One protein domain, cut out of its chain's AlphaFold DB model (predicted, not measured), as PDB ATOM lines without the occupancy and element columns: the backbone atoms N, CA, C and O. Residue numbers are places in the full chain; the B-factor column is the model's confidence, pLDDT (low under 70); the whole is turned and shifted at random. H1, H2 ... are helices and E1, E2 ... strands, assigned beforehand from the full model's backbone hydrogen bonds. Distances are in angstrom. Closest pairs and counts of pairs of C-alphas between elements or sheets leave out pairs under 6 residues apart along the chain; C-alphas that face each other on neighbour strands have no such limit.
ATOM      1  N   CYS A  58      98.398 137.969 162.622       86.69
ATOM      2  CA  CYS A  58      98.782 139.245 163.219       86.69
ATOM      3  C   CYS A  58      97.842 140.326 162.674       86.69
ATOM      4  O   CYS A  58      97.778 140.514 161.459       86.69
ATOM      5  N   GLY A  59      97.089 140.989 163.549       83.31
ATOM      6  CA  GLY A  59      96.162 142.057 163.187       83.31
ATOM      7  C   GLY A  59      96.861 143.401 162.973       83.31
ATOM      8  O   GLY A  59      97.952 143.662 163.484       83.31
ATOM      9  N   SER A  60      96.219 144.289 162.213       81.12
ATOM     10  CA  SER A  60      96.692 145.650 161.926       81.12
ATOM     11  C   SER A  60      96.726 146.572 163.150       81.12
ATOM     12  O   SER A  60      97.286 147.664 163.073       81.12
ATOM     13  N   ASP A  61      96.152 146.134 164.267       76.44
ATOM     14  CA  ASP A  61      96.252 146.724 165.605       76.44
ATOM     15  C   ASP A  61      97.548 146.327 166.350       76.44
ATOM     16  O   ASP A  61      97.885 146.905 167.383       76.44
ATOM     17  N   GLY A  62      98.310 145.368 165.810       73.19
ATOM     18  CA  GLY A  62      99.534 144.838 166.410       73.19
ATOM     19  C   GLY A  62      99.318 143.651 167.352       73.19
ATOM     20  O   GLY A  62     100.269 143.267 168.039       73.19
ATOM     21  N   MET A  63      98.120 143.053 167.380       78.12
ATOM     22  CA  MET A  63      97.795 141.909 168.238       78.12
ATOM     23  C   MET A  63      97.844 140.568 167.494       78.12
ATOM     24  O   MET A  63      97.546 140.461 166.306       78.12
ATOM     25  N   MET A  64      98.222 139.511 168.218       77.06
ATOM     26  CA  MET A  64      98.179 138.132 167.723       77.06
ATOM     27  C   MET A  64      96.825 137.496 168.045       77.06
ATOM     28  O   MET A  64      96.469 137.372 169.216       77.06
ATOM     29  N   TYR A  65      96.128 137.012 167.022       80.81
ATOM     30  CA  TYR A  65      94.902 136.222 167.142       80.81
ATOM     31  C   TYR A  65      95.204 134.751 166.857       80.81
ATOM     32  O   TYR A  65      96.102 134.449 166.070       80.81
ATOM     33  N   ASN A  66      94.477 133.813 167.476       77.12
ATOM     34  CA  ASN A  66      94.765 132.379 167.306       77.12
ATOM     35  C   ASN A  66      94.392 131.832 165.912       77.12
ATOM     36  O   ASN A  66      94.853 130.755 165.535       77.12
ATOM     37  N   SER A  67      93.559 132.571 165.180       82.81
ATOM     38  CA  SER A  67      92.978 132.249 163.880       82.81
ATOM     39  C   SER A  67      92.385 133.524 163.270       82.81
ATOM     40  O   SER A  67      92.058 134.470 163.994       82.81
ATOM     41  N   SER A  68      92.185 133.532 161.950       82.19
ATOM     42  CA  SER A  68      91.477 134.624 161.260       82.19
ATOM     43  C   SER A  68      90.030 134.778 161.777       82.19
ATOM     44  O   SER A  68      89.575 135.890 162.020       82.19
ATOM     45  N   CYS A  69      89.360 133.667 162.118       80.38
ATOM     46  CA  CYS A  69      88.025 133.667 162.735       80.38
ATOM     47  C   CYS A  69      87.971 134.438 164.068       80.38
ATOM     48  O   CYS A  69      87.039 135.207 164.298       80.38
ATOM     49  N   GLN A  70      88.973 134.286 164.946       81.06
ATOM     50  CA  GLN A  70      89.011 135.061 166.193       81.06
ATOM     51  C   GLN A  70      89.364 136.537 165.978       81.06
ATOM     52  O   GLN A  70      88.907 137.377 166.749       81.06
ATOM     53  N   MET A  71      90.126 136.866 164.932       81.81
ATOM     54  CA  MET A  71      90.356 138.257 164.528       81.81
ATOM     55  C   MET A  71      89.052 138.908 164.036       81.81
ATOM     56  O   MET A  71      88.719 140.004 164.477       81.81
ATOM     57  N   GLU A  72      88.273 138.215 163.198       72.81
ATOM     58  CA  GLU A  72      86.953 138.667 162.729       72.81
ATOM     59  C   GLU A  72      85.941 138.793 163.882       72.81
ATOM     60  O   GLU A  72      85.211 139.781 163.967       72.81
ATOM     61  N   HIS A  73      85.934 137.844 164.825       78.62
ATOM     62  CA  HIS A  73      85.103 137.929 166.028       78.62
ATOM     63  C   HIS A  73      85.486 139.134 166.906       78.62
ATOM     64  O   HIS A  73      84.606 139.874 167.346       78.62
ATOM     65  N   ALA A  74      86.781 139.392 167.114       73.00
ATOM     66  CA  ALA A  74      87.247 140.559 167.862       73.00
ATOM     67  C   ALA A  74      86.932 141.886 167.147       73.00
ATOM     68  O   ALA A  74      86.513 142.841 167.799       73.00
ATOM     69  N   ALA A  75      87.067 141.940 165.818       68.69
ATOM     70  CA  ALA A  75      86.658 143.081 164.998       68.69
ATOM     71  C   ALA A  75      85.152 143.380 165.146       68.69
ATOM     72  O   ALA A  75      84.762 144.537 165.317       68.69
ATOM     73  N   CYS A  76      84.321 142.330 165.163       62.09
ATOM     74  CA  CYS A  76      82.875 142.404 165.379       62.09
ATOM     75  C   CYS A  76      82.513 142.908 166.789       62.09
ATOM     76  O   CYS A  76      81.708 143.825 166.924       62.09
ATOM     77  N   VAL A  77      83.153 142.374 167.839       62.12
ATOM     78  CA  VAL A  77      82.921 142.789 169.239       62.12
ATOM     79  C   VAL A  77      83.379 144.230 169.504       62.12
ATOM     80  O   VAL A  77      82.741 144.941 170.278       62.12
ATOM     81  N   MET A  78      84.465 144.675 168.866       56.22
ATOM     82  CA  MET A  78      85.088 145.982 169.128       56.22
ATOM     83  C   MET A  78      84.684 147.092 168.140       56.22
ATOM     84  O   MET A  78      85.108 148.231 168.318       56.22
ATOM     85  N   ASN A  79      83.893 146.780 167.106       58.53
ATOM     86  CA  ASN A  79      83.501 147.703 166.030       58.53
ATOM     87  C   ASN A  79      84.703 148.398 165.342       58.53
ATOM     88  O   ASN A  79      84.707 149.612 165.131       58.53
ATOM     89  N   MET A  80      85.746 147.624 165.011       60.81
ATOM     90  CA  MET A  80      86.977 148.104 164.360       60.81
ATOM     91  C   MET A  80      87.317 147.285 163.108       60.81
ATOM     92  O   MET A  80      87.126 146.073 163.088       60.81
ATOM     93  N   ASP A  81      87.889 147.928 162.086       73.81
ATOM     94  CA  ASP A  81      88.383 147.262 160.868       73.81
ATOM     95  C   ASP A  81      89.803 146.704 161.101       73.81
ATOM     96  O   ASP A  81      90.809 147.402 160.933       73.81
ATOM     97  N   ILE A  82      89.881 145.455 161.575       77.44
ATOM     98  CA  ILE A  82      91.137 144.752 161.878       77.44
ATOM     99  C   ILE A  82      91.496 143.839 160.700       77.44
ATOM    100  O   ILE A  82      90.752 142.927 160.352       77.44
ATOM    101  N   THR A  83      92.658 144.075 160.089       82.75
ATOM    102  CA  THR A  83      93.115 143.374 158.877       82.75
ATOM    103  C   THR A  83      94.431 142.637 159.114       82.75
ATOM    104  O   THR A  83      95.244 143.064 159.928       82.75
ATOM    105  N   GLU A  84      94.680 141.538 158.397       84.62
ATOM    106  CA  GLU A  84      95.920 140.766 158.562       84.62
ATOM    107  C   GLU A  84      97.160 141.535 158.054       84.62
ATOM    108  O   GLU A  84      97.221 141.982 156.903       84.62
ATOM    109  N   VAL A  85      98.194 141.633 158.894       82.25
ATOM    110  CA  VAL A  85      99.509 142.222 158.582       82.25
ATOM    111  C   VAL A  85     100.638 141.203 158.829       82.25
ATOM    112  O   VAL A  85     100.408 140.144 159.418       82.25
ATOM    113  N   PRO A  86     101.881 141.447 158.358       85.19
ATOM    114  CA  PRO A  86     102.976 140.499 158.558       85.19
ATOM    115  C   PRO A  86     103.272 140.243 160.043       85.19
ATOM    116  O   PRO A  86     103.340 141.182 160.834       85.19
ATOM    117  N   MET A  87     103.517 138.975 160.390       78.25
ATOM    118  CA  MET A  87     103.789 138.471 161.750       78.25
ATOM    119  C   MET A  87     104.814 139.291 162.548       78.25
ATOM    120  O   MET A  87     104.735 139.375 163.771       78.25
ATOM    121  N   GLU A  88     105.793 139.897 161.875       78.25
ATOM    122  CA  GLU A  88     106.811 140.738 162.500       78.25
ATOM    123  C   GLU A  88     106.250 142.035 163.124       78.25
ATOM    124  O   GLU A  88     106.929 142.648 163.949       78.25
ATOM    125  N   GLY A  89     105.027 142.446 162.768       68.44
ATOM    126  CA  GLY A  89     104.330 143.594 163.353       68.44
ATOM    127  C   GLY A  89     103.902 143.379 164.805       68.44
ATOM    128  O   GLY A  89     104.065 144.282 165.624       68.44
ATOM    129  N   CYS A  90     103.456 142.162 165.127       71.88
ATOM    130  CA  CYS A  90     102.957 141.759 166.445       71.88
ATOM    131  C   CYS A  90     104.048 141.143 167.348       71.88
ATOM    132  O   CYS A  90     103.761 140.487 168.349       71.88
ATOM    133  N   ALA A  91     105.325 141.309 166.990       75.81
ATOM    134  CA  ALA A  91     106.438 140.867 167.823       75.81
ATOM    135  C   ALA A  91     106.531 141.698 169.120       75.81
ATOM    136  O   ALA A  91     106.218 142.884 169.137       75.81
ATOM    137  N   SER A  92     107.084 141.122 170.191       60.91
ATOM    138  CA  SER A  92     107.315 141.827 171.471       60.91
ATOM    139  C   SER A  92     108.320 142.989 171.396       60.91
ATOM    140  O   SER A  92     108.416 143.790 172.319       60.91
ATOM    141  N   ASP A  93     109.062 143.086 170.290       72.19
ATOM    142  CA  ASP A  93     109.956 144.195 169.929       72.19
ATOM    143  C   ASP A  93     109.397 144.978 168.709       72.19
ATOM    144  O   ASP A  93     110.128 145.684 168.010       72.19
ATOM    145  N   GLY A  94     108.107 144.804 168.405       69.00
ATOM    146  CA  GLY A  94     107.391 145.408 167.282       69.00
ATOM    147  C   GLY A  94     107.110 146.904 167.477       69.00
ATOM    148  O   GLY A  94     107.296 147.434 168.577       69.00
ATOM    149  N   PRO A  95     106.682 147.624 166.423       74.81
ATOM    150  CA  PRO A  95     106.574 149.084 166.465       74.81
ATOM    151  C   PRO A  95     105.619 149.599 167.558       74.81
ATOM    152  O   PRO A  95     106.036 150.407 168.387       74.81
ATOM    153  N   CYS A  96     104.396 149.058 167.633       70.50
ATOM    154  CA  CYS A  96     103.388 149.457 168.625       70.50
ATOM    155  C   CYS A  96     103.767 149.104 170.076       70.50
ATOM    156  O   CYS A  96     103.343 149.787 171.004       70.50
ATOM    157  N   ALA A  97     104.593 148.073 170.282       69.38
ATOM    158  CA  ALA A  97     105.077 147.677 171.607       69.38
ATOM    159  C   ALA A  97     106.231 148.566 172.119       69.38
ATOM    160  O   ALA A  97     106.473 148.639 173.323       69.38
ATOM    161  N   LYS A  98     106.958 149.239 171.214       72.94
ATOM    162  CA  LYS A  98     108.096 150.117 171.541       72.94
ATOM    163  C   LYS A  98     107.699 151.546 171.863       72.94
ATOM    164  O   LYS A  98     108.276 152.144 172.769       72.94
ATOM    165  N   GLU A  99     106.771 152.099 171.093       69.00
ATOM    166  CA  GLU A  99     106.268 153.461 171.258       69.00
ATOM    167  C   GLU A  99     104.737 153.407 171.386       69.00
ATOM    168  O   GLU A  99     104.030 153.695 170.418       69.00
ATOM    169  N   PRO A 100     104.208 153.001 172.562       64.94
ATOM    170  CA  PRO A 100     102.771 152.984 172.800       64.94
ATOM    171  C   PRO A 100     102.191 154.394 172.652       64.94
ATOM    172  O   PRO A 100     102.774 155.382 173.110       64.94
ATOM    173  N   CYS A 101     101.036 154.487 172.000       63.78
ATOM    174  CA  CYS A 101     100.391 155.759 171.714       63.78
ATOM    175  C   CYS A 101      99.878 156.415 173.005       63.78
ATOM    176  O   CYS A 101      98.941 155.931 173.626       63.78
ATOM    177  N   GLU A 102     100.484 157.545 173.384       65.31
ATOM    178  CA  GLU A 102     100.067 158.368 174.536       65.31
ATOM    179  C   GLU A 102      98.621 158.881 174.385       65.31
ATOM    180  O   GLU A 102      97.923 159.072 175.374       65.31
ATOM    181  N   TYR A 103      98.169 159.063 173.138       65.62
ATOM    182  CA  TYR A 103      96.776 159.317 172.781       65.62
ATOM    183  C   TYR A 103      96.462 158.646 171.429       65.62
ATOM    184  O   TYR A 103      97.271 158.736 170.498       65.62
ATOM    185  N   GLY A 104      95.285 158.021 171.307       69.44
ATOM    186  CA  GLY A 104      94.843 157.292 170.106       69.44
ATOM    187  C   GLY A 104      95.329 155.839 170.040       69.44
ATOM    188  O   GLY A 104      96.101 155.393 170.885       69.44
ATOM    189  N   HIS A 105      94.883 155.098 169.024       77.31
ATOM    190  CA  HIS A 105      95.223 153.681 168.848       77.31
ATOM    191  C   HIS A 105      96.421 153.503 167.913       77.31
ATOM    192  O   HIS A 105      96.637 154.305 167.002       77.31
ATOM    193  N   CYS A 106      97.208 152.446 168.117       77.25
ATOM    194  CA  CYS A 106      98.291 152.112 167.199       77.25
ATOM    195  C   CYS A 106      97.747 151.330 165.999       77.25
ATOM    196  O   CYS A 106      97.015 150.361 166.171       77.25
ATOM    197  N   SER A 107      98.122 151.742 164.791       80.56
ATOM    198  CA  SER A 107      97.820 151.027 163.552       80.56
ATOM    199  C   SER A 107      99.101 150.779 162.761       80.56
ATOM    200  O   SER A 107      99.926 151.686 162.597       80.56
ATOM    201  N   LEU A 108      99.267 149.548 162.277       79.44
ATOM    202  CA  LEU A 108     100.382 149.096 161.453       79.44
ATOM    203  C   LEU A 108      99.974 149.010 159.982       79.44
ATOM    204  O   LEU A 108      99.017 148.334 159.613       79.44
ATOM    205  N   SER A 109     100.769 149.627 159.110       75.31
ATOM    206  CA  SER A 109     100.672 149.377 157.669       75.31
ATOM    207  C   SER A 109     101.224 147.994 157.294       75.31
ATOM    208  O   SER A 109     102.060 147.425 157.995       75.31
ATOM    209  N   THR A 110     100.868 147.491 156.107       76.75
ATOM    210  CA  THR A 110     101.433 146.250 155.531       76.75
ATOM    211  C   THR A 110     102.956 146.295 155.317       76.75
ATOM    212  O   THR A 110     103.586 145.264 155.086       76.75
ATOM    213  N   SER A 111     103.561 147.483 155.410       80.81
ATOM    214  CA  SER A 111     105.006 147.734 155.397       80.81
ATOM    215  C   SER A 111     105.643 147.857 156.790       80.81
ATOM    216  O   SER A 111     106.829 148.173 156.877       80.81
ATOM    217  N   LEU A 112     104.890 147.587 157.864       72.69
ATOM    218  CA  LEU A 112     105.303 147.673 159.274       72.69
ATOM    219  C   LEU A 112     105.692 149.089 159.744       72.69
ATOM    220  O   LEU A 112     106.405 149.253 160.734       72.69
ATOM    221  N   GLU A 113     105.203 150.125 159.059       79.75
ATOM    222  CA  GLU A 113     105.237 151.498 159.575       79.75
ATOM    223  C   GLU A 113     104.047 151.690 160.518       79.75
ATOM    224  O   GLU A 113     102.912 151.437 160.100       79.75
ATOM    225  N   MET A 114     104.302 152.125 161.760       74.12
ATOM    226  CA  MET A 114     103.248 152.459 162.720       74.12
ATOM    227  C   MET A 114     102.744 153.890 162.565       74.12
ATOM    228  O   MET A 114     103.502 154.812 162.251       74.12
ATOM    229  N   SER A 115     101.477 154.082 162.903       81.81
ATOM    230  CA  SER A 115     100.870 155.391 163.108       81.81
ATOM    231  C   SER A 115      99.916 155.344 164.296       81.81
ATOM    232  O   SER A 115      99.073 154.455 164.368       81.81
ATOM    233  N   CYS A 116     100.035 156.313 165.207       80.25
ATOM    234  CA  CYS A 116      98.998 156.567 166.202       80.25
ATOM    235  C   CYS A 116      97.846 157.292 165.510       80.25
ATOM    236  O   CYS A 116      97.999 158.441 165.082       80.25
ATOM    237  N   VAL A 117      96.721 156.602 165.365       82.75
ATOM    238  CA  VAL A 117      95.506 157.110 164.737       82.75
ATOM    239  C   VAL A 117      94.492 157.470 165.821       82.75
ATOM    240  O   VAL A 117      94.083 156.642 166.632       82.75
ATOM    241  N   CYS A 118      94.095 158.741 165.851       81.06
ATOM    242  CA  CYS A 118      92.854 159.137 166.514       81.06
ATOM    243  C   CYS A 118      91.665 158.639 165.671       81.06
ATOM    244  O   CYS A 118      91.837 158.506 164.453       81.06
TER     245      CYS A 118
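AT A GLANCE: This is residues 58 to 118 of the 888 residues of the protein "Agrin-like protein" of Stichopus japonicus (UniProt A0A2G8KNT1). Helix H1 and a small hairpin of strands E1 and E2 lie at opposite sides of the domain, with loop residues 58 to 63 and 82 to 86 between them; short helices H2 and H3 lie near the hairpin. The printed part has 61 residues, in order H1, H2, H3, E1, E2, under half in named elements, class mixed. It is compact, radius of gyration of the C-alphas 10.9 A, spans 28 by 23 by 17 A.

HOW THE PARTS SIT: H1, residues 68 to 78, is apart from H2, residues 87 to 90, and H3, residues 95 to 98. The closest C-alphas of H3 and E1, residues 105 to 108, are those of Cys 96 and Cys 106, 5.9 A apart. E1 and E2, residues 114 to 117, form an antiparallel hairpin; N 107 and O 115 are within hydrogen-bond range at 2.9 A. Every O i to N i+4 pair of H1 is within range; H2 and H3 are too short for one.

IN THESE COORDINATES: H1 runs 15.2 A from C-alpha 68 at (91.477, 134.624, 161.260); H2 is 5.8 A long from first to last C-alpha, H3 5.4 A, E1 10.1 A and E2 9.3 A, and E2 ends at C-alpha 117 at (95.506, 157.110, 164.737).

THE WHOLE: The printed part has no cut and no long link; pLDDT is under 70 at 16 residues, among them 75 to 80.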